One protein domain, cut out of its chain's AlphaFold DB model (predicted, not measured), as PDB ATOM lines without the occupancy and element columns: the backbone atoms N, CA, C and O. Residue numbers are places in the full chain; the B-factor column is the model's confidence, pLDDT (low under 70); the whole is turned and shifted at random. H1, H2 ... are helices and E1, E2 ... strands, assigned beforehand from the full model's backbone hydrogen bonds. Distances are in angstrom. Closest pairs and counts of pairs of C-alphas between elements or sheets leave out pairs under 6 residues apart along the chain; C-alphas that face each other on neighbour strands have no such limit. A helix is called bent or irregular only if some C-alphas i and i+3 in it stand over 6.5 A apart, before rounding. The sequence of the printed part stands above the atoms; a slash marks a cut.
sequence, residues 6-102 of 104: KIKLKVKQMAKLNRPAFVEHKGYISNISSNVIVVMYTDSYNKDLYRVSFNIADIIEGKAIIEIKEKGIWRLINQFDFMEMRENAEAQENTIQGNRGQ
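AT A GLANCE: This is residues 6 to 102 of the 104 residues of an uncharacterized protein of Clostridium butyricum (UniProt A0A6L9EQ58). One strongly twisted sheet of six strands folds back on itself, E4 and E3 facing E1, E5 and E6 with the bent strand E2 as hinge, and the long helix H2 leaves this body as an arm; residues 91 to 102, of which 91 to 101 belong to H2, stick out. The printed 97 residues have six named strands and two named helices, in the order E1 E2 E3 E4 H1 E5 E6 H2. The sheet's order is E4 E3 E2 E1 E5 E6, antiparallel throughout, and the class is mixed. The whole is loose, radius of gyration of the C-alphas 15.9 A, spanning 60 by 28 by 26 A, with the arm adding to its length.

IN THESE COORDINATES: Find C-alpha 6 at (-14.634, -23.681, -32.512); from there E1 runs 25.7 A to residue 14. E2, residues 20 to 33, spans 28.4 A and bends by 92 degrees at residue 30. Next come E3, residues 36 to 42, E4, 49 to 55, H1, 56 to 60, E5, 64 to 70, and E6, 73 to 76. H2, residues 79 to 101, runs 33.4 A to C-alpha 101 at (4.235, 0.973, -51.030).

HOW THE PARTS SIT: E1 to E4 form a meander, each strand the antiparallel neighbour of the one before. Look for N 9 and O 25 between E1 and E2, 2.8 A, N 30 and O 38 between E2 and E3, 2.8 A, and N 39 and O 52 between E3 and E4, 2.8 A. E5 pairs with E1 through N 10 and O 65, 2.8 A, and forms a hairpin with E6, N 68 and O 75 at 2.8 A. H1 is on the sheet, over none of its strands. H2 only grazes the sheet with residues 82 to 90, and its residues 79 to 82 only just touch H1, with 3 pairs of C-alphas within 8 A, the closest being Ile 60 and Gln 79, 6.7 A. In both helices every O i to N i+4 pair is within hydrogen-bond range.

THE WHOLE: The C-alphas of Leu 17 and Gln 102 are the two farthest apart, 60.9 A. The printed part has no cut and no long link. Confidence is under 70 at residues 14 to 20, 89 and 91 to 102.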
ATOM      1  N   LYS A   6     -14.455 -22.293 -32.943       94.38
ATOM      2  CA  LYS A   6     -14.634 -23.681 -32.512       94.38
ATOM      3  C   LYS A   6     -15.239 -24.498 -33.638       94.38
ATOM      4  O   LYS A   6     -16.255 -24.109 -34.213       94.38
ATOM      5  N   ILE A   7     -14.677 -25.679 -33.854       93.38
ATOM      6  CA  ILE A   7     -15.116 -26.579 -34.910       93.38
ATOM      7  C   ILE A   7     -15.343 -28.010 -34.411       93.38
ATOM      8  O   ILE A   7     -14.776 -28.445 -33.401       93.38
ATOM      9  N   LYS A   8     -16.158 -28.747 -35.160       93.31
ATOM     10  CA  LYS A   8     -16.161 -30.207 -35.195       93.31
ATOM     11  C   LYS A   8     -15.592 -30.646 -36.531       93.31
ATOM     12  O   LYS A   8     -16.045 -30.205 -37.580       93.31
ATOM     13  N   LEU A   9     -14.615 -31.529 -36.476       90.56
ATOM     14  CA  LEU A   9     -13.957 -32.115 -37.624       90.56
ATOM     15  C   LEU A   9     -14.331 -33.591 -37.694       90.56
ATOM     16  O   LEU A   9     -14.107 -34.318 -36.736       90.56
ATOM     17  N   LYS A  10     -14.849 -34.046 -38.827       89.56
ATOM     18  CA  LYS A  10     -15.128 -35.454 -39.104       89.56
ATOM     19  C   LYS A  10     -14.219 -35.897 -40.243       89.56
ATOM     20  O   LYS A  10     -14.425 -35.500 -41.389       89.56
ATOM     21  N   VAL A  11     -13.204 -36.700 -39.927       81.19
ATOM     22  CA  VAL A  11     -12.257 -37.228 -40.927       81.19
ATOM     23  C   VAL A  11     -12.653 -38.648 -41.293       81.19
ATOM     24  O   VAL A  11     -12.916 -39.470 -40.411       81.19
ATOM     25  N   LYS A  12     -12.692 -38.942 -42.595       77.19
ATOM     26  CA  LYS A  12     -12.955 -40.291 -43.094       77.19
ATOM     27  C   LYS A  12     -11.767 -41.203 -42.766       77.19
ATOM     28  O   LYS A  12     -10.684 -41.035 -43.317       77.19
ATOM     29  N   GLN A  13     -11.975 -42.192 -41.905       71.75
ATOM     30  CA  GLN A  13     -11.054 -43.309 -41.715       71.75
ATOM     31  C   GLN A  13     -11.533 -44.530 -42.500       71.75
ATOM     32  O   GLN A  13     -12.715 -44.894 -42.498       71.75
ATOM     33  N   MET A  14     -10.586 -45.198 -43.155       59.12
ATOM     34  CA  MET A  14     -10.806 -46.528 -43.712       59.12
ATOM     35  C   MET A  14     -10.783 -47.527 -42.553       59.12
ATOM     36  O   MET A  14      -9.720 -47.886 -42.049       59.12
ATOM     37  N   ALA A  15     -11.958 -47.951 -42.083       60.25
ATOM     38  CA  ALA A  15     -12.032 -48.994 -41.070       60.25
ATOM     39  C   ALA A  15     -11.606 -50.348 -41.662       60.25
ATOM     40  O   ALA A  15     -11.847 -50.623 -42.840       60.25
ATOM     41  N   LYS A  16     -11.083 -51.247 -40.813       55.03
ATOM     42  CA  LYS A  16     -10.724 -52.641 -41.165       55.03
ATOM     43  C   LYS A  16     -11.860 -53.446 -41.833       55.03
ATOM     44  O   LYS A  16     -11.604 -54.506 -42.386       55.03
ATOM     45  N   LEU A  17     -13.101 -52.954 -41.780       59.41
ATOM     46  CA  LEU A  17     -14.316 -53.575 -42.320       59.41
ATOM     47  C   LEU A  17     -14.804 -52.957 -43.651       59.41
ATOM     48  O   LEU A  17     -15.950 -53.181 -44.030       59.41
ATOM     49  N   ASN A  18     -13.983 -52.159 -44.352       58.31
ATOM     50  CA  ASN A  18     -14.332 -51.512 -45.635       58.31
ATOM     51  C   ASN A  18     -15.586 -50.615 -45.606       58.31
ATOM     52  O   ASN A  18     -16.137 -50.258 -46.648       58.31
ATOM     53  N   ARG A  19     -16.037 -50.200 -44.418       56.03
ATOM     54  CA  ARG A  19     -17.076 -49.181 -44.259       56.03
ATOM     55  C   ARG A  19     -16.407 -47.861 -43.887       56.03
ATOM     56  O   ARG A  19     -15.571 -47.867 -42.979       56.03
ATOM     57  N   PRO A  20     -16.737 -46.743 -44.553       58.56
ATOM     58  CA  PRO A  20     -16.211 -45.449 -44.157       58.56
ATOM     59  C   PRO A  20     -16.715 -45.120 -42.751       58.56
ATOM     60  O   PRO A  20     -17.919 -45.003 -42.530       58.56
ATOM     61  N   ALA A  21     -15.790 -45.008 -41.802       71.44
ATOM     62  CA  ALA A  21     -16.078 -44.533 -40.459       71.44
ATOM     63  C   ALA A  21     -15.558 -43.101 -40.355       71.44
ATOM     64  O   ALA A  21     -14.430 -42.821 -40.753       71.44
ATOM     65  N   PHE A  22     -16.374 -42.189 -39.842       76.69
ATOM     66  CA  PHE A  22     -15.912 -40.845 -39.519       76.69
ATOM     67  C   PHE A  22     -15.535 -40.797 -38.045       76.69
ATOM     68  O   PHE A  22     -16.324 -41.212 -37.196       76.69
ATOM     69  N   VAL A  23     -14.350 -40.270 -37.745       81.62
ATOM     70  CA  VAL A  23     -13.978 -39.922 -36.371       81.62
ATOM     71  C   VAL A  23     -14.222 -38.432 -36.185       81.62
ATOM     72  O   VAL A  23     -13.713 -37.621 -36.958       81.62
ATOM     73  N   GLU A  24     -15.055 -38.091 -35.197       89.06
ATOM     74  CA  GLU A  24     -15.330 -36.704 -34.824       89.06
ATOM     75  C   GLU A  24     -14.293 -36.215 -33.809       89.06
ATOM     76  O   GLU A  24     -14.129 -36.788 -32.732       89.06
ATOM     77  N   HIS A  25     -13.661 -35.094 -34.127       90.00
ATOM     78  CA  HIS A  25     -12.754 -34.359 -33.266       90.00
ATOM     79  C   HIS A  25     -13.306 -32.957 -33.015       90.00
ATOM     80  O   HIS A  25     -13.869 -32.325 -33.907       90.00
ATOM     81  N   LYS A  26     -13.132 -32.441 -31.797       91.81
ATOM     82  CA  LYS A  26     -13.459 -31.050 -31.463       91.81
ATOM     83  C   LYS A  26     -12.176 -30.246 -31.390       91.81
ATOM     84  O   LYS A  26     -11.199 -30.682 -30.785       91.81
ATOM     85  N   GLY A  27     -12.199 -29.069 -31.991       93.62
ATOM     86  CA  GLY A  27     -11.009 -28.252 -32.130       93.62
ATOM     87  C   GLY A  27     -11.333 -26.800 -32.410       93.62
ATOM     88  O   GLY A  27     -12.443 -26.327 -32.152       93.62
ATOM     89  N   TYR A  28     -10.347 -26.109 -32.954       94.12
ATOM     90  CA  TYR A  28     -10.477 -24.739 -33.410       94.12
ATOM     91  C   TYR A  28      -9.640 -24.490 -34.660       94.12
ATOM     92  O   TYR A  28      -8.689 -25.220 -34.962       94.12
ATOM     93  N   ILE A  29      -9.998 -23.442 -35.391       92.50
ATOM     94  CA  ILE A  29      -9.232 -22.987 -36.548       92.50
ATOM     95  C   ILE A  29      -7.981 -22.264 -36.053       92.50
ATOM     96  O   ILE A  29      -8.073 -21.263 -35.349       92.50
ATOM     97  N   SER A  30      -6.809 -22.771 -36.421       94.12
ATOM     98  CA  SER A  30      -5.511 -22.184 -36.063       94.12
ATOM     99  C   SER A  30      -4.951 -21.270 -37.148       94.12
ATOM    100  O   SER A  30      -4.228 -20.330 -36.836       94.12
ATOM    101  N   ASN A  31      -5.260 -21.548 -38.417       90.75
ATOM    102  CA  ASN A  31      -4.845 -20.717 -39.539       90.75
ATOM    103  C   ASN A  31      -5.794 -20.895 -40.729       90.75
ATOM    104  O   ASN A  31      -6.387 -21.963 -40.902       90.75
ATOM    105  N   ILE A  32      -5.902 -19.854 -41.548       85.88
ATOM    106  CA  ILE A  32      -6.704 -19.797 -42.766       85.88
ATOM    107  C   ILE A  32      -5.814 -19.204 -43.855       85.88
ATOM    108  O   ILE A  32      -5.171 -18.182 -43.646       85.88
ATOM    109  N   SER A  33      -5.799 -19.841 -45.017       83.62
ATOM    110  CA  SER A  33      -5.183 -19.319 -46.238       83.62
ATOM    111  C   SER A  33      -6.115 -19.581 -47.418       83.62
ATOM    112  O   SER A  33      -7.101 -20.304 -47.268       83.62
ATOM    113  N   SER A  34      -5.779 -19.059 -48.598       77.94
ATOM    114  CA  SER A  34      -6.638 -19.058 -49.790       77.94
ATOM    115  C   SER A  34      -7.272 -20.414 -50.131       77.94
ATOM    116  O   SER A  34      -8.410 -20.443 -50.582       77.94
ATOM    117  N   ASN A  35      -6.569 -21.531 -49.901       83.44
ATOM    118  CA  ASN A  35      -7.052 -22.881 -50.232       83.44
ATOM    119  C   ASN A  35      -6.894 -23.904 -49.097       83.44
ATOM    120  O   ASN A  35      -7.156 -25.090 -49.303       83.44
ATOM    121  N   VAL A  36      -6.415 -23.479 -47.925       87.81
ATOM    122  CA  VAL A  36      -6.091 -24.391 -46.822       87.81
ATOM    123  C   VAL A  36      -6.633 -23.853 -45.509       87.81
ATOM    124  O   VAL A  36      -6.352 -22.713 -45.133       87.81
ATOM    125  N   ILE A  37      -7.339 -24.715 -44.775       88.56
ATOM    126  CA  ILE A  37      -7.695 -24.492 -43.372       88.56
ATOM    127  C   ILE A  37      -6.815 -25.373 -42.504       88.56
ATOM    128  O   ILE A  37      -6.721 -26.582 -42.719       88.56
ATOM    129  N   VAL A  38      -6.211 -24.769 -41.485       91.81
ATOM    130  CA  VAL A  38      -5.425 -25.492 -40.492       91.81
ATOM    131  C   VAL A  38      -6.191 -25.558 -39.187       91.81
ATOM    132  O   VAL A  38      -6.463 -24.542 -38.546       91.81
ATOM    133  N   VAL A  39      -6.494 -26.772 -38.758       92.62
ATOM    134  CA  VAL A  39      -7.250 -27.070 -37.545       92.62
ATOM    135  C   VAL A  39      -6.312 -27.609 -36.481       92.62
ATOM    136  O   VAL A  39      -5.454 -28.446 -36.762       92.62
ATOM    137  N   MET A  40      -6.529 -27.179 -35.242       94.81
ATOM    138  CA  MET A  40      -5.973 -27.836 -34.068       94.81
ATOM    139  C   MET A  40      -7.083 -28.535 -33.294       94.81
ATOM    140  O   MET A  40      -8.124 -27.936 -33.026       94.81
ATOM    141  N   TYR A  41      -6.881 -29.802 -32.949       92.62
ATOM    142  CA  TYR A  41      -7.849 -30.589 -32.189       92.62
ATOM    143  C   TYR A  41      -7.144 -31.484 -31.175       92.62
ATOM    144  O   TYR A  41      -6.007 -31.903 -31.380       92.62
ATOM    145  N   THR A  42      -7.833 -31.781 -30.078       87.00
ATOM    146  CA  THR A  42      -7.361 -32.762 -29.099       87.00
ATOM    147  C   THR A  42      -7.991 -34.105 -29.422       87.00
ATOM    148  O   THR A  42      -9.217 -34.201 -29.543       87.00
ATOM    149  N   ASP A  43      -7.172 -35.140 -29.575       82.19
ATOM    150  CA  ASP A  43      -7.695 -36.487 -29.752       82.19
ATOM    151  C   ASP A  43      -8.315 -36.991 -28.440       82.19
ATOM    152  O   ASP A  43      -7.809 -36.775 -27.334       82.19
ATOM    153  N   SER A  44      -9.486 -37.613 -28.552       73.62
ATOM    154  CA  SER A  44     -10.260 -38.014 -27.382       73.62
ATOM    155  C   SER A  44      -9.633 -39.190 -26.634       73.62
ATOM    156  O   SER A  44      -9.849 -39.273 -25.418       73.62
ATOM    157  N   TYR A  45      -8.864 -40.037 -27.329       78.38
ATOM    158  CA  TYR A  45      -8.268 -41.269 -26.821       78.38
ATOM    159  C   TYR A  45      -6.955 -41.012 -26.084       78.38
ATOM    160  O   TYR A  45      -6.827 -41.445 -24.942       78.38
ATOM    161  N   ASN A  46      -6.004 -40.301 -26.694       82.69
ATOM    162  CA  ASN A  46      -4.678 -40.085 -26.090       82.69
ATOM    163  C   ASN A  46      -4.476 -38.697 -25.464       82.69
ATOM    164  O   ASN A  46      -3.485 -38.496 -24.774       82.69
ATOM    165  N   LYS A  47      -5.429 -37.768 -25.638       83.44
ATOM    166  CA  LYS A  47      -5.358 -36.376 -25.149       83.44
ATOM    167  C   LYS A  47      -4.241 -35.531 -25.767       83.44
ATOM    168  O   LYS A  47      -4.020 -34.412 -25.303       83.44
ATOM    169  N   ASP A  48      -3.612 -36.002 -26.838       90.19
ATOM    170  CA  ASP A  48      -2.593 -35.238 -27.545       90.19
ATOM    171  C   ASP A  48      -3.225 -34.154 -28.423       90.19
ATOM    172  O   ASP A  48      -4.358 -34.264 -28.910       90.19
ATOM    173  N   LEU A  49      -2.466 -33.075 -28.614       90.19
ATOM    174  CA  LEU A  49      -2.837 -31.963 -29.475       90.19
ATOM    175  C   LEU A  49      -2.318 -32.214 -30.888       90.19
ATOM    176  O   LEU A  49      -1.112 -32.243 -31.129       90.19
ATOM    177  N   TYR A  50      -3.241 -32.335 -31.830       91.44
ATOM    178  CA  TYR A  50      -2.943 -32.520 -33.239       91.44
ATOM    179  C   TYR A  50      -3.178 -31.236 -34.013       91.44
ATOM    180  O   TYR A  50      -4.090 -30.462 -33.720       91.44
ATOM    181  N   ARG A  51      -2.359 -31.041 -35.047       93.56
ATOM    182  CA  ARG A  51      -2.522 -29.987 -36.043       93.56
ATOM    183  C   ARG A  51      -2.631 -30.638 -37.410       93.56
ATOM    184  O   ARG A  51      -1.727 -31.363 -37.814       93.56
ATOM    185  N   VAL A  52      -3.722 -30.374 -38.115       90.88
ATOM    186  CA  VAL A  52      -3.974 -30.935 -39.443       90.88
ATOM    187  C   VAL A  52      -4.373 -29.824 -40.402       90.88
ATOM    188  O   VAL A  52      -5.006 -28.845 -40.005       90.88
ATOM    189  N   SER A  53      -3.980 -29.968 -41.662       91.19
ATOM    190  CA  SER A  53      -4.313 -29.024 -42.725       91.19
ATOM    191  C   SER A  53      -5.224 -29.717 -43.723       91.19
ATOM    192  O   SER A  53      -4.923 -30.833 -44.141       91.19
ATOM    193  N   PHE A  54      -6.313 -29.059 -44.101       88.06
ATOM    194  CA  PHE A  54      -7.224 -29.534 -45.133       88.06
ATOM    195  C   PHE A  54      -7.166 -28.604 -46.321       88.06
ATOM    196  O   PHE A  54      -7.327 -27.391 -46.160       88.06
ATOM    197  N   ASN A  55      -6.962 -29.180 -47.503       88.06
ATOM    198  CA  ASN A  55      -7.219 -28.453 -48.727       88.06
ATOM    199  C   ASN A  55      -8.737 -28.330 -48.913       88.06
ATOM    200  O   ASN A  55      -9.491 -29.236 -48.547       88.06
ATOM    201  N   ILE A  56      -9.192 -27.237 -49.516       80.69
ATOM    202  CA  ILE A  56     -10.596 -27.077 -49.908       80.69
ATOM    203  C   ILE A  56     -11.107 -28.272 -50.733       80.69
ATOM    204  O   ILE A  56     -12.230 -28.728 -50.523       80.69
ATOM    205  N   ALA A  57     -10.264 -28.837 -51.604       83.81
ATOM    206  CA  ALA A  57     -10.595 -30.013 -52.400       83.81
ATOM    207  C   ALA A  57     -10.946 -31.224 -51.523       83.81
ATOM    208  O   ALA A  57     -11.904 -31.929 -51.822       83.81
ATOM    209  N   ASP A  58     -10.256 -31.430 -50.394       83.69
ATOM    210  CA  ASP A  58     -10.551 -32.545 -49.484       83.69
ATOM    211  C   ASP A  58     -11.942 -32.423 -48.847       83.69
ATOM    212  O   ASP A  58     -12.577 -33.426 -48.511       83.69
ATOM    213  N   ILE A  59     -12.427 -31.195 -48.683       81.75
ATOM    214  CA  ILE A  59     -13.729 -30.908 -48.083       81.75
ATOM    215  C   ILE A  59     -14.831 -31.022 -49.137       81.75
ATOM    216  O   ILE A  59     -15.856 -31.652 -48.880       81.75
ATOM    217  N   ILE A  60     -14.588 -30.509 -50.348       80.75
ATOM    218  CA  ILE A  60     -15.490 -30.663 -51.501       80.75
ATOM    219  C   ILE A  60     -15.673 -32.146 -51.856       80.75
ATOM    220  O   ILE A  60     -16.792 -32.593 -52.095       80.75
ATOM    221  N   GLU A  61     -14.597 -32.933 -51.833       83.56
ATOM    222  CA  GLU A  61     -14.626 -34.378 -52.093       83.56
ATOM    223  C   GLU A  61     -15.186 -35.200 -50.915       83.56
ATOM    224  O   GLU A  61     -15.276 -36.429 -50.992       83.56
ATOM    225  N   GLY A  62     -15.545 -34.554 -49.800       79.50
ATOM    226  CA  GLY A  62     -16.106 -35.214 -48.620       79.50
ATOM    227  C   GLY A  62     -15.120 -36.131 -47.884       79.50
ATOM    228  O   GLY A  62     -15.539 -37.017 -47.133       79.50
ATOM    229  N   LYS A  63     -13.806 -35.948 -48.081       82.50
ATOM    230  CA  LYS A  63     -12.766 -36.630 -47.289       82.50
ATOM    231  C   LYS A  63     -12.723 -36.088 -45.861       82.50
ATOM    232  O   LYS A  63     -12.453 -36.842 -44.921       82.50
ATOM    233  N   ALA A  64     -13.032 -34.803 -45.706       84.38
ATOM    234  CA  ALA A  64     -13.198 -34.136 -44.427       84.38
ATOM    235  C   ALA A  64     -14.511 -33.351 -44.397       84.38
ATOM    236  O   ALA A  64     -14.878 -32.679 -45.354       84.38
ATOM    237  N   ILE A  65     -15.208 -33.419 -43.269       89.12
ATOM    238  CA  ILE A  65     -16.395 -32.612 -42.994       89.12
ATOM    239  C   ILE A  65     -16.052 -31.708 -41.815       89.12
ATOM    240  O   ILE A  65     -15.630 -32.199 -40.765       89.12
ATOM    241  N   ILE A  66     -16.230 -30.398 -41.976       89.81
ATOM    242  CA  ILE A  66     -15.972 -29.424 -40.914       89.81
ATOM    243  C   ILE A  66     -17.265 -28.678 -40.597       89.81
ATOM    244  O   ILE A  66     -17.901 -28.115 -41.483       89.81
ATOM    245  N   GLU A  67     -17.655 -28.668 -39.328       92.75
ATOM    246  CA  GLU A  67     -18.752 -27.851 -38.817       92.75
ATOM    247  C   GLU A  67     -18.183 -26.765 -37.908       92.75
ATOM    248  O   GLU A  67     -17.364 -27.050 -37.035       92.75
ATOM    249  N   ILE A  68     -18.647 -25.532 -38.063       92.12
ATOM    250  CA  ILE A  68     -18.266 -24.391 -37.233       92.12
ATOM    251  C   ILE A  68     -19.375 -24.056 -36.238       92.12
ATOM    252  O   ILE A  68     -20.560 -24.225 -36.534       92.12
ATOM    253  N   LYS A  69     -19.005 -23.603 -35.036       92.38
ATOM    254  CA  LYS A  69     -19.973 -23.142 -34.037       92.38
ATOM    255  C   LYS A  69     -20.234 -21.648 -34.191       92.38
ATOM    256  O   LYS A  69     -19.464 -20.833 -33.693       92.38
ATOM    257  N   GLU A  70     -21.373 -21.296 -34.768       87.75
ATOM    258  CA  GLU A  70     -21.809 -19.912 -34.954       87.75
ATOM    259  C   GLU A  70     -23.100 -19.672 -34.167       87.75
ATOM    260  O   GLU A  70     -24.065 -20.424 -34.283       87.75
ATOM    261  N   LYS A  71     -23.119 -18.642 -33.308       88.75
ATOM    262  CA  LYS A  71     -24.296 -18.273 -32.486       88.75
ATOM    263  C   LYS A  71     -24.911 -19.452 -31.706       88.75
ATOM    264  O   LYS A  71     -26.115 -19.525 -31.500       88.75
ATOM    265  N   GLY A  72     -24.070 -20.392 -31.270       88.44
ATOM    266  CA  GLY A  72     -24.493 -21.581 -30.523       88.44
ATOM    267  C   GLY A  72     -24.886 -22.788 -31.382       88.44
ATOM    268  O   GLY A  72     -24.988 -23.886 -30.832       88.44
ATOM    269  N   ILE A  73     -25.021 -22.623 -32.696       92.56
ATOM    270  CA  ILE A  73     -25.449 -23.655 -33.644       92.56
ATOM    271  C   ILE A  73     -24.229 -24.195 -34.398       92.56
ATOM    272  O   ILE A  73     -23.308 -23.452 -34.728       92.56
ATOM    273  N   TRP A  74     -24.209 -25.506 -34.643       92.88
ATOM    274  CA  TRP A  74     -23.212 -26.132 -35.509       92.88
ATOM    275  C   TRP A  74     -23.679 -26.044 -36.956       92.88
ATOM    276  O   TRP A  74     -24.751 -26.553 -37.284       92.88
ATOM    277  N   ARG A  75     -22.881 -25.407 -37.808       92.31
ATOM    278  CA  ARG A  75     -23.165 -25.242 -39.232       92.31
ATOM    279  C   ARG A  75     -22.075 -25.911 -40.055       92.31
ATOM    280  O   ARG A  75     -20.897 -25.722 -39.774       92.31
ATOM    281  N   LEU A  76     -22.467 -26.677 -41.069       89.88
ATOM    282  CA  LEU A  76     -21.539 -27.271 -42.026       89.88
ATOM    283  C   LEU A  76     -20.848 -26.175 -42.847       89.88
ATOM    284  O   LEU A  76     -21.526 -25.299 -43.391       89.88
ATOM    285  N   ILE A  77     -19.525 -26.267 -42.953       86.00
ATOM    286  CA  ILE A  77     -18.734 -25.461 -43.878       86.00
ATOM    287  C   ILE A  77     -18.855 -26.083 -45.272       86.00
ATOM    288  O   ILE A  77     -18.641 -27.283 -45.453       86.00
ATOM    289  N   ASN A  78     -19.202 -25.263 -46.254       81.06
ATOM    290  CA  ASN A  78     -19.344 -25.633 -47.656       81.06
ATOM    291  C   ASN A  78     -18.410 -24.789 -48.539       81.06
ATOM    292  O   ASN A  78     -17.712 -23.906 -48.054       81.06
ATOM    293  N   GLN A  79     -18.411 -25.042 -49.849       76.38
ATOM    294  CA  GLN A  79     -17.546 -24.345 -50.809       76.38
ATOM    295  C   GLN A  79     -17.663 -22.807 -50.782       76.38
ATOM    296  O   GLN A  79     -16.663 -22.129 -50.988       76.38
ATOM    297  N   PHE A  80     -18.849 -22.247 -50.511       80.69
ATOM    298  CA  PHE A  80     -19.067 -20.797 -50.501       80.69
ATOM    299  C   PHE A  80     -18.387 -20.133 -49.308       80.69
ATOM    300  O   PHE A  80     -17.827 -19.052 -49.461       80.69
ATOM    301  N   ASP A  81     -18.355 -20.812 -48.159       80.38
ATOM    302  CA  ASP A  81     -17.618 -20.332 -46.989       80.38
ATOM    303  C   ASP A  81     -16.135 -20.133 -47.319       80.38
ATOM    304  O   ASP A  81     -15.527 -19.157 -46.897       80.38
ATOM    305  N   PHE A  82     -15.547 -21.025 -48.120       75.25
ATOM    306  CA  PHE A  82     -14.156 -20.882 -48.549       75.25
ATOM    307  C   PHE A  82     -13.946 -19.770 -49.569       75.25
ATOM    308  O   PHE A  82     -12.903 -19.122 -49.541       75.25
ATOM    309  N   MET A  83     -14.900 -19.547 -50.475       75.50
ATOM    310  CA  MET A  83     -14.806 -18.437 -51.426       75.50
ATOM    311  C   MET A  83     -14.776 -17.100 -50.677       75.50
ATOM    312  O   MET A  83     -13.896 -16.284 -50.940       75.50
ATOM    313  N   GLU A  84     -15.644 -16.939 -49.674       78.62
ATOM    314  CA  GLU A  84     -15.652 -15.770 -48.787       78.62
ATOM    315  C   GLU A  84     -14.332 -15.636 -48.003       78.62
ATOM    316  O   GLU A  84     -13.772 -14.546 -47.882       78.62
ATOM    317  N   MET A  85     -13.774 -16.742 -47.496       74.31
ATOM    318  CA  MET A  85     -12.462 -16.715 -46.835       74.31
ATOM    319  C   MET A  85     -11.340 -16.267 -47.764       74.31
ATOM    320  O   MET A  85     -10.474 -15.504 -47.339       74.31
ATOM    321  N   ARG A  86     -11.322 -16.770 -49.003       72.19
ATOM    322  CA  ARG A  86     -10.285 -16.449 -49.981       72.19
ATOM    323  C   ARG A  86     -10.303 -14.963 -50.309       72.19
ATOM    324  O   ARG A  86      -9.255 -14.332 -50.248       72.19
ATOM    325  N   GLU A  87     -11.481 -14.406 -50.576       73.81
ATOM    326  CA  GLU A  87     -11.645 -12.972 -50.836       73.81
ATOM    327  C   GLU A  87     -11.162 -12.127 -49.647       73.81
ATOM    328  O   GLU A  87     -10.422 -11.159 -49.827       73.81
ATOM    329  N   ASN A  88     -11.492 -12.535 -48.419       73.19
ATOM    330  CA  ASN A  88     -11.033 -11.849 -47.210       73.19
ATOM    331  C   ASN A  88      -9.512 -11.960 -46.991       73.19
ATOM    332  O   ASN A  88      -8.885 -10.991 -46.561       73.19
ATOM    333  N   ALA A  89      -8.905 -13.114 -47.283       68.00
ATOM    334  CA  ALA A  89      -7.461 -13.318 -47.168       68.00
ATOM    335  C   ALA A  89      -6.687 -12.503 -48.219       68.00
ATOM    336  O   ALA A  89      -5.728 -11.811 -47.880       68.00
ATOM    337  N   GLU A  90      -7.145 -12.509 -49.474       70.69
ATOM    338  CA  GLU A  90      -6.564 -11.713 -50.563       70.69
ATOM    339  C   GLU A  90      -6.687 -10.206 -50.285       70.69
ATOM    340  O   GLU A  90      -5.737  -9.449 -50.493       70.69
ATOM    341  N   ALA A  91      -7.822  -9.752 -49.742       67.88
ATOM    342  CA  ALA A  91      -7.996  -8.361 -49.325       67.88
ATOM    343  C   ALA A  91      -7.001  -7.953 -48.219       67.88
ATOM    344  O   ALA A  91      -6.450  -6.848 -48.250       67.88
ATOM    345  N   GLN A  92      -6.724  -8.844 -47.262       65.56
ATOM    346  CA  GLN A  92      -5.737  -8.601 -46.206       65.56
ATOM    347  C   GLN A  92      -4.304  -8.549 -46.751       65.56
ATOM    348  O   GLN A  92      -3.556  -7.636 -46.396       65.56
ATOM    349  N   GLU A  93      -3.924  -9.461 -47.646       64.75
ATOM    350  CA  GLU A  93      -2.599  -9.456 -48.281       64.75
ATOM    351  C   GLU A  93      -2.367  -8.191 -49.120       64.75
ATOM    352  O   GLU A  93      -1.321  -7.546 -48.992       64.75
ATOM    353  N   ASN A  94      -3.368  -7.770 -49.897       62.34
ATOM    354  CA  ASN A  94      -3.307  -6.541 -50.691       62.34
ATOM    355  C   ASN A  94      -3.189  -5.285 -49.814       62.34
ATOM    356  O   ASN A  94      -2.456  -4.356 -50.153       62.34
ATOM    357  N   THR A  95      -3.845  -5.264 -48.651       62.12
ATOM    358  CA  THR A  95      -3.728  -4.154 -47.688       62.12
ATOM    359  C   THR A  95      -2.317  -4.076 -47.092       62.12
ATOM    360  O   THR A  95      -1.745  -2.992 -46.956       62.12
ATOM    361  N   ILE A  96      -1.711  -5.225 -46.776       59.62
ATOM    362  CA  ILE A  96      -0.339  -5.295 -46.250       59.62
ATOM    363  C   ILE A  96       0.680  -4.844 -47.309       59.62
ATOM    364  O   ILE A  96       1.643  -4.150 -46.976       59.62
ATOM    365  N   GLN A  97       0.477  -5.198 -48.581       58.44
ATOM    366  CA  GLN A  97       1.339  -4.744 -49.676       58.44
ATOM    367  C   GLN A  97       1.154  -3.251 -49.995       58.44
ATOM    368  O   GLN A  97       2.149  -2.552 -50.184       58.44
ATOM    369  N   GLY A  98      -0.078  -2.733 -49.969       57.44
ATOM    370  CA  GLY A  98      -0.367  -1.308 -50.174       57.44
ATOM    371  C   GLY A  98       0.297  -0.402 -49.132       57.44
ATOM    372  O   GLY A  98       0.906   0.606 -49.484       57.44
ATOM    373  N   ASN A  99       0.295  -0.813 -47.860       56.44
ATOM    374  CA  ASN A  99       0.969  -0.081 -46.778       56.44
ATOM    375  C   ASN A  99       2.505  -0.126 -46.869       56.44
ATOM    376  O   ASN A  99       3.175   0.763 -46.349       56.44
ATOM    377  N   ARG A 100       3.086  -1.128 -47.544       52.56
ATOM    378  CA  ARG A 100       4.533  -1.173 -47.832       52.56
ATOM    379  C   ARG A 100       4.938  -0.270 -49.000       52.56
ATOM    380  O   ARG A 100       6.101   0.105 -49.074       52.56
ATOM    381  N   GLY A 101       4.002   0.087 -49.882       51.84
ATOM    382  CA  GLY A 101       4.235   0.973 -51.030       51.84
ATOM    383  C   GLY A 101       4.093   2.473 -50.740       51.84
ATOM    384  O   GLY A 101       4.499   3.276 -51.572       51.84
ATOM    385  N   GLN A 102       3.533   2.861 -49.588       48.97
ATOM    386  CA  GLN A 102       3.361   4.270 -49.180       48.97
ATOM    387  C   GLN A 102       4.388   4.752 -48.143       48.97
ATOM    388  O   GLN A 102       4.341   5.902 -47.719       48.97
TER     389      GLN A 102